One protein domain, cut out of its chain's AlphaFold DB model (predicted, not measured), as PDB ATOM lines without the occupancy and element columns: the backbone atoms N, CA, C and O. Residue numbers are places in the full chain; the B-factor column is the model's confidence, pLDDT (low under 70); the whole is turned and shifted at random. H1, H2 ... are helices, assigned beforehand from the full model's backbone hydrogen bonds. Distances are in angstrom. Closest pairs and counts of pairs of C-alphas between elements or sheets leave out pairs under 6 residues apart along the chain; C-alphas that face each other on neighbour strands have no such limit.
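What this domain is: This is residues 19 to 86 of the 87 residues of an uncharacterized protein of Gammaproteobacteria bacterium (UniProt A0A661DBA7). What shape is seen? H1 and H2 lie side by side and run the same way, with the long link 33 to 50 looping back along one side and short H3 on the opposite side. How is it made up? The 68 printed residues hold three named helices, H1 H2 H3, and no named strand: all helix, though under half of the residues are in named elements. It is compact, radius of gyration of the C-alphas 10.8 A, and flat, spanning 29 by 27 by 14 A.

How they stand to each other: What does H1, residues 19 to 32, touch? It touches H2, residues 51 to 64, at a shallow tilt of 27 degrees, the same way; their closest C-alphas, of Phe 24 and Trp 56, are 4.2 A apart. Where is H3, residues 73 to 76? It is close to but not clearly touching H1 (closest C-alphas Cys 25 and Tyr 76, 7.7 A) and H2 (Ile 62 and Ser 75, 7.0 A). How do the backbones run? Every O i to N i+4 pair is within hydrogen-bond range in H1 and H2; H3 is too short for such a pair.

Where its parts are: Where is H1? It spans 19.8 A from C-alpha 19 at (-12.278, 17.750, -20.977). And the others? H2 spans 19.9 A and H3 5.7 A, ending at C-alpha 76, (-5.041, 8.729, -32.435).

The domain as a whole: Is the printed part cut? It has no cut; H1 to H2 is a long link, and the farthest C-alphas, of Asn 50 and Gly 68, are 29.6 A apart. Where is confidence low? Residues 73 to 74, 76, 78 and 80 to 82 have pLDDT under 70.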
ATOM      1  N   SER A  19     -10.975  18.299 -20.590       82.44
ATOM      2  CA  SER A  19     -12.278  17.750 -20.977       82.44
ATOM      3  C   SER A  19     -12.349  17.492 -22.480       82.44
ATOM      4  O   SER A  19     -12.596  16.364 -22.880       82.44
ATOM      5  N   SER A  20     -11.966  18.458 -23.315       79.88
ATOM      6  CA  SER A  20     -12.038  18.300 -24.771       79.88
ATOM      7  C   SER A  20     -11.054  17.255 -25.295       79.88
ATOM      8  O   SER A  20     -11.364  16.517 -26.225       79.88
ATOM      9  N   SER A  21      -9.864  17.150 -24.691       80.94
ATOM     10  CA  SER A  21      -8.923  16.080 -25.044       80.94
ATOM     11  C   SER A  21      -9.453  14.698 -24.670       80.94
ATOM     12  O   SER A  21      -9.196  13.732 -25.384       80.94
ATOM     13  N   ARG A  22     -10.175  14.598 -23.550       84.50
ATOM     14  CA  ARG A  22     -10.831  13.366 -23.120       84.50
ATOM     15  C   ARG A  22     -11.991  13.016 -24.052       84.50
ATOM     16  O   ARG A  22     -12.010  11.901 -24.560       84.50
ATOM     17  N   SER A  23     -12.865  13.972 -24.354       88.69
ATOM     18  CA  SER A  23     -13.988  13.811 -25.282       88.69
ATOM     19  C   SER A  23     -13.540  13.334 -26.661       88.69
ATOM     20  O   SER A  23     -14.132  12.417 -27.218       88.69
ATOM     21  N   PHE A  24     -12.436  13.870 -27.188       88.38
ATOM     22  CA  PHE A  24     -11.841  13.392 -28.441       88.38
ATOM     23  C   PHE A  24     -11.476  11.901 -28.401       88.38
ATOM     24  O   PHE A  24     -11.805  11.152 -29.324       88.38
ATOM     25  N   CYS A  25     -10.827  11.447 -27.327       87.06
ATOM     26  CA  CYS A  25     -10.501  10.031 -27.173       87.06
ATOM     27  C   CYS A  25     -11.747   9.165 -26.960       87.06
ATOM     28  O   CYS A  25     -11.805   8.054 -27.484       87.06
ATOM     29  N   GLU A  26     -12.749   9.674 -26.240       90.38
ATOM     30  CA  GLU A  26     -14.035   9.000 -26.046       90.38
ATOM     31  C   GLU A  26     -14.764   8.794 -27.377       90.38
ATOM     32  O   GLU A  26     -15.218   7.684 -27.637       90.38
ATOM     33  N   GLY A  27     -14.809   9.797 -28.258       90.94
ATOM     34  CA  GLY A  27     -15.443   9.672 -29.574       90.94
ATOM     35  C   GLY A  27     -14.765   8.634 -30.466       90.94
ATOM     36  O   GLY A  27     -15.439   7.797 -31.071       90.94
ATOM     37  N   MET A  28     -13.427   8.622 -30.491       90.12
ATOM     38  CA  MET A  28     -12.669   7.590 -31.205       90.12
ATOM     39  C   MET A  28     -12.955   6.188 -30.655       90.12
ATOM     40  O   MET A  28     -13.281   5.284 -31.422       90.12
ATOM     41  N   ALA A  29     -12.851   6.002 -29.336       89.62
ATOM     42  CA  ALA A  29     -13.070   4.707 -28.699       89.62
ATOM     43  C   ALA A  29     -14.520   4.227 -28.868       89.62
ATOM     44  O   ALA A  29     -14.762   3.044 -29.112       89.62
ATOM     45  N   TYR A  30     -15.482   5.149 -28.795       92.69
ATOM     46  CA  TYR A  30     -16.893   4.868 -29.011       92.69
ATOM     47  C   TYR A  30     -17.126   4.292 -30.405       92.69
ATOM     48  O   TYR A  30     -17.658   3.186 -30.511       92.69
ATOM     49  N   ARG A  31     -16.659   4.972 -31.462       92.69
ATOM     50  CA  ARG A  31     -16.801   4.472 -32.836       92.69
ATOM     51  C   ARG A  31     -16.001   3.199 -33.087       92.69
ATOM     52  O   ARG A  31     -16.475   2.327 -33.803       92.69
ATOM     53  N   GLN A  32     -14.822   3.057 -32.488       88.88
ATOM     54  CA  GLN A  32     -14.025   1.836 -32.615       88.88
ATOM     55  C   GLN A  32     -14.729   0.611 -32.000       88.88
ATOM     56  O   GLN A  32     -14.561  -0.505 -32.482       88.88
ATOM     57  N   SER A  33     -15.537   0.805 -30.954       90.00
ATOM     58  CA  SER A  33     -16.194  -0.287 -30.225       90.00
ATOM     59  C   SER A  33     -17.380  -0.945 -30.946       90.00
ATOM     60  O   SER A  33     -17.973  -1.875 -30.399       90.00
ATOM     61  N   GLY A  34     -17.771  -0.475 -32.133       88.81
ATOM     62  CA  GLY A  34     -18.928  -1.009 -32.852       88.81
ATOM     63  C   GLY A  34     -19.066  -0.445 -34.259       88.81
ATOM     64  O   GLY A  34     -18.246   0.352 -34.699       88.81
ATOM     65  N   THR A  35     -20.096  -0.879 -34.978       90.12
ATOM     66  CA  THR A  35     -20.386  -0.397 -36.338       90.12
ATOM     67  C   THR A  35     -21.056   0.976 -36.316       90.12
ATOM     68  O   THR A  35     -21.539   1.424 -35.272       90.12
ATOM     69  N   LEU A  36     -21.171   1.621 -37.480       89.75
ATOM     70  CA  LEU A  36     -21.897   2.889 -37.632       89.75
ATOM     71  C   LEU A  36     -23.326   2.842 -37.055       89.75
ATOM     72  O   LEU A  36     -23.772   3.793 -36.416       89.75
ATOM     73  N   LEU A  37     -24.028   1.718 -37.235       90.25
ATOM     74  CA  LEU A  37     -25.396   1.523 -36.739       90.25
ATOM     75  C   LEU A  37     -25.463   1.418 -35.211       90.25
ATOM     76  O   LEU A  37     -26.406   1.905 -34.597       90.25
ATOM     77  N   GLN A  38     -24.476   0.768 -34.594       92.19
ATOM     78  CA  GLN A  38     -24.423   0.572 -33.142       92.19
ATOM     79  C   GLN A  38     -23.872   1.797 -32.413       92.19
ATOM     80  O   GLN A  38     -24.173   2.022 -31.240       92.19
ATOM     81  N   ARG A  39     -23.016   2.559 -33.097       92.88
ATOM     82  CA  ARG A  39     -22.256   3.677 -32.546       92.88
ATOM     83  C   ARG A  39     -22.415   4.921 -33.427       92.88
ATOM     84  O   ARG A  39     -21.407   5.438 -33.906       92.88
ATOM     85  N   PRO A  40     -23.645   5.430 -33.630       93.56
ATOM     86  CA  PRO A  40     -23.872   6.588 -34.486       93.56
ATOM     87  C   PRO A  40     -23.299   7.867 -33.866       93.56
ATOM     88  O   PRO A  40     -23.279   8.014 -32.643       93.56
ATOM     89  N   LEU A  41     -22.905   8.819 -34.716       92.69
ATOM     90  CA  LEU A  41     -22.441  10.149 -34.300       92.69
ATOM     91  C   LEU A  41     -23.482  10.885 -33.434       92.69
ATOM     92  O   LEU A  41     -23.124  11.559 -32.478       92.69
ATOM     93  N   ALA A  42     -24.775  10.692 -33.718       92.62
ATOM     94  CA  ALA A  42     -25.884  11.302 -32.977       92.62
ATOM     95  C   ALA A  42     -25.994  10.849 -31.505       92.62
ATOM     96  O   ALA A  42     -26.766  11.420 -30.748       92.62
ATOM     97  N   ALA A  43     -25.239   9.825 -31.090       92.69
ATOM     98  CA  ALA A  43     -25.159   9.385 -29.698       92.69
ATOM     99  C   ALA A  43     -24.060  10.113 -28.900       92.69
ATOM    100  O   ALA A  43     -23.627   9.619 -27.856       92.69
ATOM    101  N   ASN A  44     -23.582  11.255 -29.401       92.31
ATOM    102  CA  ASN A  44     -22.679  12.136 -28.676       92.31
ATOM    103  C   ASN A  44     -23.312  12.533 -27.325       92.31
ATOM    104  O   ASN A  44     -24.400  13.107 -27.314       92.31
ATOM    105  N   PRO A  45     -22.677  12.226 -26.179       91.75
ATOM    106  CA  PRO A  45     -23.254  12.505 -24.864       91.75
ATOM    107  C   PRO A  45     -23.080  13.966 -24.421       91.75
ATOM    108  O   PRO A  45     -23.557  14.341 -23.349       91.75
ATOM    109  N   HIS A  46     -22.341  14.776 -25.179       90.12
ATOM    110  CA  HIS A  46     -22.064  16.166 -24.843       90.12
ATOM    111  C   HIS A  46     -23.140  17.100 -25.397       90.12
ATOM    112  O   HIS A  46     -23.678  16.871 -26.472       90.12
ATOM    113  N   GLU A  47     -23.399  18.194 -24.680       87.62
ATOM    114  CA  GLU A  47     -24.293  19.256 -25.146       87.62
ATOM    115  C   GLU A  47     -23.827  19.831 -26.495       87.62
ATOM    116  O   GLU A  47     -22.660  20.210 -26.661       87.62
ATOM    117  N   ASP A  48     -24.753  19.890 -27.452       85.19
ATOM    118  CA  ASP A  48     -24.490  20.335 -28.816       85.19
ATOM    119  C   ASP A  48     -23.869  21.737 -28.858       85.19
ATOM    120  O   ASP A  48     -24.269  22.664 -28.154       85.19
ATOM    121  N   GLY A  49     -22.862  21.905 -29.717       77.38
ATOM    122  CA  GLY A  49     -22.205  23.194 -29.944       77.38
ATOM    123  C   GLY A  49     -21.149  23.586 -28.906       77.38
ATOM    124  O   GLY A  49     -20.435  24.571 -29.122       77.38
ATOM    125  N   ASN A  50     -20.971  22.821 -27.824       83.75
ATOM    126  CA  ASN A  50     -19.868  23.048 -26.892       83.75
ATOM    127  C   ASN A  50     -18.538  22.443 -27.406       83.75
ATOM    128  O   ASN A  50     -18.482  21.667 -28.362       83.75
ATOM    129  N   GLU A  51     -17.415  22.830 -26.794       84.81
ATOM    130  CA  GLU A  51     -16.086  22.405 -27.263       84.81
ATOM    131  C   GLU A  51     -15.831  20.898 -27.127       84.81
ATOM    132  O   GLU A  51     -15.064  20.347 -27.920       84.81
ATOM    133  N   ASP A  52     -16.465  20.256 -26.149       86.75
ATOM    134  CA  ASP A  52     -16.314  18.835 -25.845       86.75
ATOM    135  C   ASP A  52     -17.104  17.984 -26.845       86.75
ATOM    136  O   ASP A  52     -16.562  17.017 -27.375       86.75
ATOM    137  N   SER A  53     -18.312  18.421 -27.210       89.31
ATOM    138  CA  SER A  53     -19.120  17.852 -28.290       89.31
ATOM    139  C   SER A  53     -18.353  17.881 -29.610       89.31
ATOM    140  O   SER A  53     -18.102  16.833 -30.204       89.31
ATOM    141  N   VAL A  54     -17.813  19.042 -29.997       89.00
ATOM    142  CA  VAL A  54     -17.004  19.169 -31.222       89.00
ATOM    143  C   VAL A  54     -15.744  18.296 -31.179       89.00
ATOM    144  O   VAL A  54     -15.292  17.793 -32.210       89.00
ATOM    145  N   ALA A  55     -15.117  18.144 -30.011       86.75
ATOM    146  CA  ALA A  55     -13.933  17.303 -29.873       86.75
ATOM    147  C   ALA A  55     -14.284  15.815 -29.997       86.75
ATOM    148  O   ALA A  55     -13.586  15.088 -30.707       86.75
ATOM    149  N   TRP A  56     -15.382  15.382 -29.377       90.94
ATOM    150  CA  TRP A  56     -15.906  14.024 -29.481       90.94
ATOM    151  C   TRP A  56     -16.240  13.658 -30.926       90.94
ATOM    152  O   TRP A  56     -15.737  12.656 -31.432       90.94
ATOM    153  N   GLU A  57     -16.969  14.520 -31.638       91.56
ATOM    154  CA  GLU A  57     -17.313  14.311 -33.050       91.56
ATOM    155  C   GLU A  57     -16.071  14.175 -33.934       91.56
ATOM    156  O   GLU A  57     -16.027  13.345 -34.839       91.56
ATOM    157  N   ARG A  58     -15.018  14.962 -33.679       88.56
ATOM    158  CA  ARG A  58     -13.749  14.834 -34.416       88.56
ATOM    159  C   ARG A  58     -13.095  13.480 -34.186       88.56
ATOM    160  O   ARG A  58     -12.600  12.889 -35.141       88.56
ATOM    161  N   GLY A  59     -13.076  13.010 -32.940       88.31
ATOM    162  CA  GLY A  59     -12.553  11.688 -32.609       88.31
ATOM    163  C   GLY A  59     -13.352  10.589 -33.303       88.31
ATOM    164  O   GLY A  59     -12.787   9.749 -34.001       88.31
ATOM    165  N   TRP A  60     -14.676  10.656 -33.189       92.25
ATOM    166  CA  TRP A  60     -15.590   9.729 -33.846       92.25
ATOM    167  C   TRP A  60     -15.352   9.674 -35.361       92.25
ATOM    168  O   TRP A  60     -15.144   8.596 -35.909       92.25
ATOM    169  N   ASN A  61     -15.267  10.831 -36.024       91.00
ATOM    170  CA  ASN A  61     -15.049  10.915 -37.470       91.00
ATOM    171  C   ASN A  61     -13.691  10.344 -37.892       91.00
ATOM    172  O   ASN A  61     -13.578   9.735 -38.951       91.00
ATOM    173  N   ILE A  62     -12.636  10.526 -37.093       88.38
ATOM    174  CA  ILE A  62     -11.330   9.911 -37.380       88.38
ATOM    175  C   ILE A  62     -11.429   8.386 -37.359       88.38
ATOM    176  O   ILE A  62     -10.857   7.733 -38.230       88.38
ATOM    177  N   ALA A  63     -12.137   7.828 -36.377       89.31
ATOM    178  CA  ALA A  63     -12.360   6.393 -36.302       89.31
ATOM    179  C   ALA A  63     -13.247   5.902 -37.456       89.31
ATOM    180  O   ALA A  63     -12.903   4.912 -38.088       89.31
ATOM    181  N   ASP A  64     -14.322   6.614 -37.792       92.19
ATOM    182  CA  ASP A  64     -15.223   6.243 -38.889       92.19
ATOM    183  C   ASP A  64     -14.532   6.274 -40.262       92.19
ATOM    184  O   ASP A  64     -14.679   5.351 -41.053       92.19
ATOM    185  N   ASN A  65     -13.657   7.255 -40.510       89.00
ATOM    186  CA  ASN A  65     -12.817   7.277 -41.716       89.00
ATOM    187  C   ASN A  65     -11.842   6.088 -41.803       89.00
ATOM    188  O   ASN A  65     -11.303   5.808 -42.873       89.00
ATOM    189  N   ALA A  66     -11.581   5.416 -40.681       88.00
ATOM    190  CA  ALA A  66     -10.773   4.206 -40.599       88.00
ATOM    191  C   ALA A  66     -11.627   2.931 -40.454       88.00
ATOM    192  O   ALA A  66     -11.073   1.876 -40.143       88.00
ATOM    193  N   ALA A  67     -12.949   3.005 -40.658       88.38
ATOM    194  CA  ALA A  67     -13.854   1.862 -40.583       88.38
ATOM    195  C   ALA A  67     -13.402   0.721 -41.507       88.38
ATOM    196  O   ALA A  67     -13.038   0.933 -42.664       88.38
ATOM    197  N   GLY A  68     -13.385  -0.504 -40.975       83.44
ATOM    198  CA  GLY A  68     -12.835  -1.675 -41.661       83.44
ATOM    199  C   GLY A  68     -11.301  -1.745 -41.661       83.44
ATOM    200  O   GLY A  68     -10.735  -2.630 -42.300       83.44
ATOM    201  N   GLY A  69     -10.617  -0.842 -40.951       86.62
ATOM    202  CA  GLY A  69      -9.161  -0.732 -40.930       86.62
ATOM    203  C   GLY A  69      -8.591  -0.266 -39.589       86.62
ATOM    204  O   GLY A  69      -9.234  -0.342 -38.541       86.62
ATOM    205  N   LEU A  70      -7.331   0.173 -39.617       84.50
ATOM    206  CA  LEU A  70      -6.594   0.647 -38.443       84.50
ATOM    207  C   LEU A  70      -6.540   2.174 -38.407       84.50
ATOM    208  O   LEU A  70      -6.225   2.822 -39.407       84.50
ATOM    209  N   ILE A  71      -6.732   2.749 -37.220       81.50
ATOM    210  CA  ILE A  71      -6.474   4.172 -36.994       81.50
ATOM    211  C   ILE A  71      -4.957   4.390 -36.980       81.50
ATOM    212  O   ILE A  71      -4.227   3.784 -36.192       81.50
ATOM    213  N   SER A  72      -4.462   5.276 -37.846       76.12
ATOM    214  CA  SER A  72      -3.029   5.565 -37.917       76.12
ATOM    215  C   SER A  72      -2.504   6.150 -36.596       76.12
ATOM    216  O   SER A  72      -3.197   6.913 -35.919       76.12
ATOM    217  N   LYS A  73      -1.237   5.875 -36.261       69.38
ATOM    218  CA  LYS A  73      -0.576   6.434 -35.065       69.38
ATOM    219  C   LYS A  73      -0.535   7.959 -35.036       69.38
ATOM    220  O   LYS A  73      -0.549   8.561 -33.966       69.38
ATOM    221  N   GLY A  74      -0.524   8.593 -36.206       68.44
ATOM    222  CA  GLY A  74      -0.659  10.043 -36.312       68.44
ATOM    223  C   GLY A  74      -2.062  10.545 -35.962       68.44
ATOM    224  O   GLY A  74      -2.192  11.666 -35.487       68.44
ATOM    225  N   SER A  75      -3.092   9.718 -36.159       70.25
ATOM    226  CA  SER A  75      -4.500  10.091 -36.007       70.25
ATOM    227  C   SER A  75      -5.018   9.944 -34.573       70.25
ATOM    228  O   SER A  75      -5.728  10.833 -34.113       70.25
ATOM    229  N   TYR A  76      -4.637   8.881 -33.845       68.44
ATOM    230  CA  TYR A  76      -5.041   8.729 -32.435       68.44
ATOM    231  C   TYR A  76      -4.229   9.606 -31.470       68.44
ATOM    232  O   TYR A  76      -4.674   9.881 -30.358       68.44
ATOM    233  N   GLY A  77      -3.080  10.140 -31.902       70.81
ATOM    234  CA  GLY A  77      -2.347  11.179 -31.178       70.81
ATOM    235  C   GLY A  77      -1.962  10.768 -29.751       70.81
ATOM    236  O   GLY A  77      -1.120   9.896 -29.562       70.81
ATOM    237  N   CYS A  78      -2.545  11.447 -28.760       69.06
ATOM    238  CA  CYS A  78      -2.368  11.197 -27.324       69.06
ATOM    239  C   CYS A  78      -3.461  10.313 -26.714       69.06
ATOM    240  O   CYS A  78      -3.416  10.035 -25.517       69.06
ATOM    241  N   CYS A  79      -4.428   9.869 -27.512       71.75
ATOM    242  CA  CYS A  79      -5.307   8.790 -27.101       71.75
ATOM    243  C   CYS A  79      -4.504   7.490 -27.034       71.75
ATOM    244  O   CYS A  79      -3.502   7.325 -27.738       71.75
ATOM    245  N   GLY A  80      -4.926   6.579 -26.154       69.44
ATOM    246  CA  GLY A  80      -4.326   5.250 -26.061       69.44
ATOM    247  C   GLY A  80      -4.331   4.544 -27.419       69.44
ATOM    248  O   GLY A  80      -5.104   4.903 -28.303       69.44
ATOM    249  N   ALA A  81      -3.454   3.555 -27.591       65.19
ATOM    250  CA  ALA A  81      -3.395   2.793 -28.832       65.19
ATOM    251  C   ALA A  81      -4.777   2.204 -29.162       65.19
ATOM    252  O   ALA A  81      -5.365   1.493 -28.346       65.19
ATOM    253  N   LEU A  82      -5.278   2.521 -30.356       69.56
ATOM    254  CA  LEU A  82      -6.557   2.040 -30.867       69.56
ATOM    255  C   LEU A  82      -6.312   0.904 -31.867       69.56
ATOM    256  O   LEU A  82      -5.304   0.884 -32.574       69.56
ATOM    257  N   GLY A  83      -7.217  -0.069 -31.870       75.62
ATOM    258  CA  GLY A  83      -7.164  -1.272 -32.697       75.62
ATOM    259  C   GLY A  83      -7.908  -1.107 -34.023       75.62
ATOM    260  O   GLY A  83      -8.052  -0.000 -34.543       75.62
ATOM    261  N   VAL A  84      -8.384  -2.227 -34.571       81.75
ATOM    262  CA  VAL A  84      -9.225  -2.231 -35.777       81.75
ATOM    263  C   VAL A  84     -10.582  -1.604 -35.454       81.75
ATOM    264  O   VAL A  84     -11.166  -1.900 -34.410       81.75
ATOM    265  N   VAL A  85     -11.067  -0.737 -36.342       83.69
ATOM    266  CA  VAL A  85     -12.415  -0.164 -36.288       83.69
ATOM    267  C   VAL A  85     -13.348  -1.073 -37.076       83.69
ATOM    268  O   VAL A  85     -13.083  -1.387 -38.237       83.69
ATOM    269  N   SER A  86     -14.458  -1.479 -36.466       82.50
ATOM    270  CA  SER A  86     -15.502  -2.231 -37.164       82.50
ATOM    271  C   SER A  86     -16.052  -1.431 -38.348       82.50
ATOM    272  O   SER A  86     -16.289  -0.229 -38.208       82.50
TER     273      SER A  86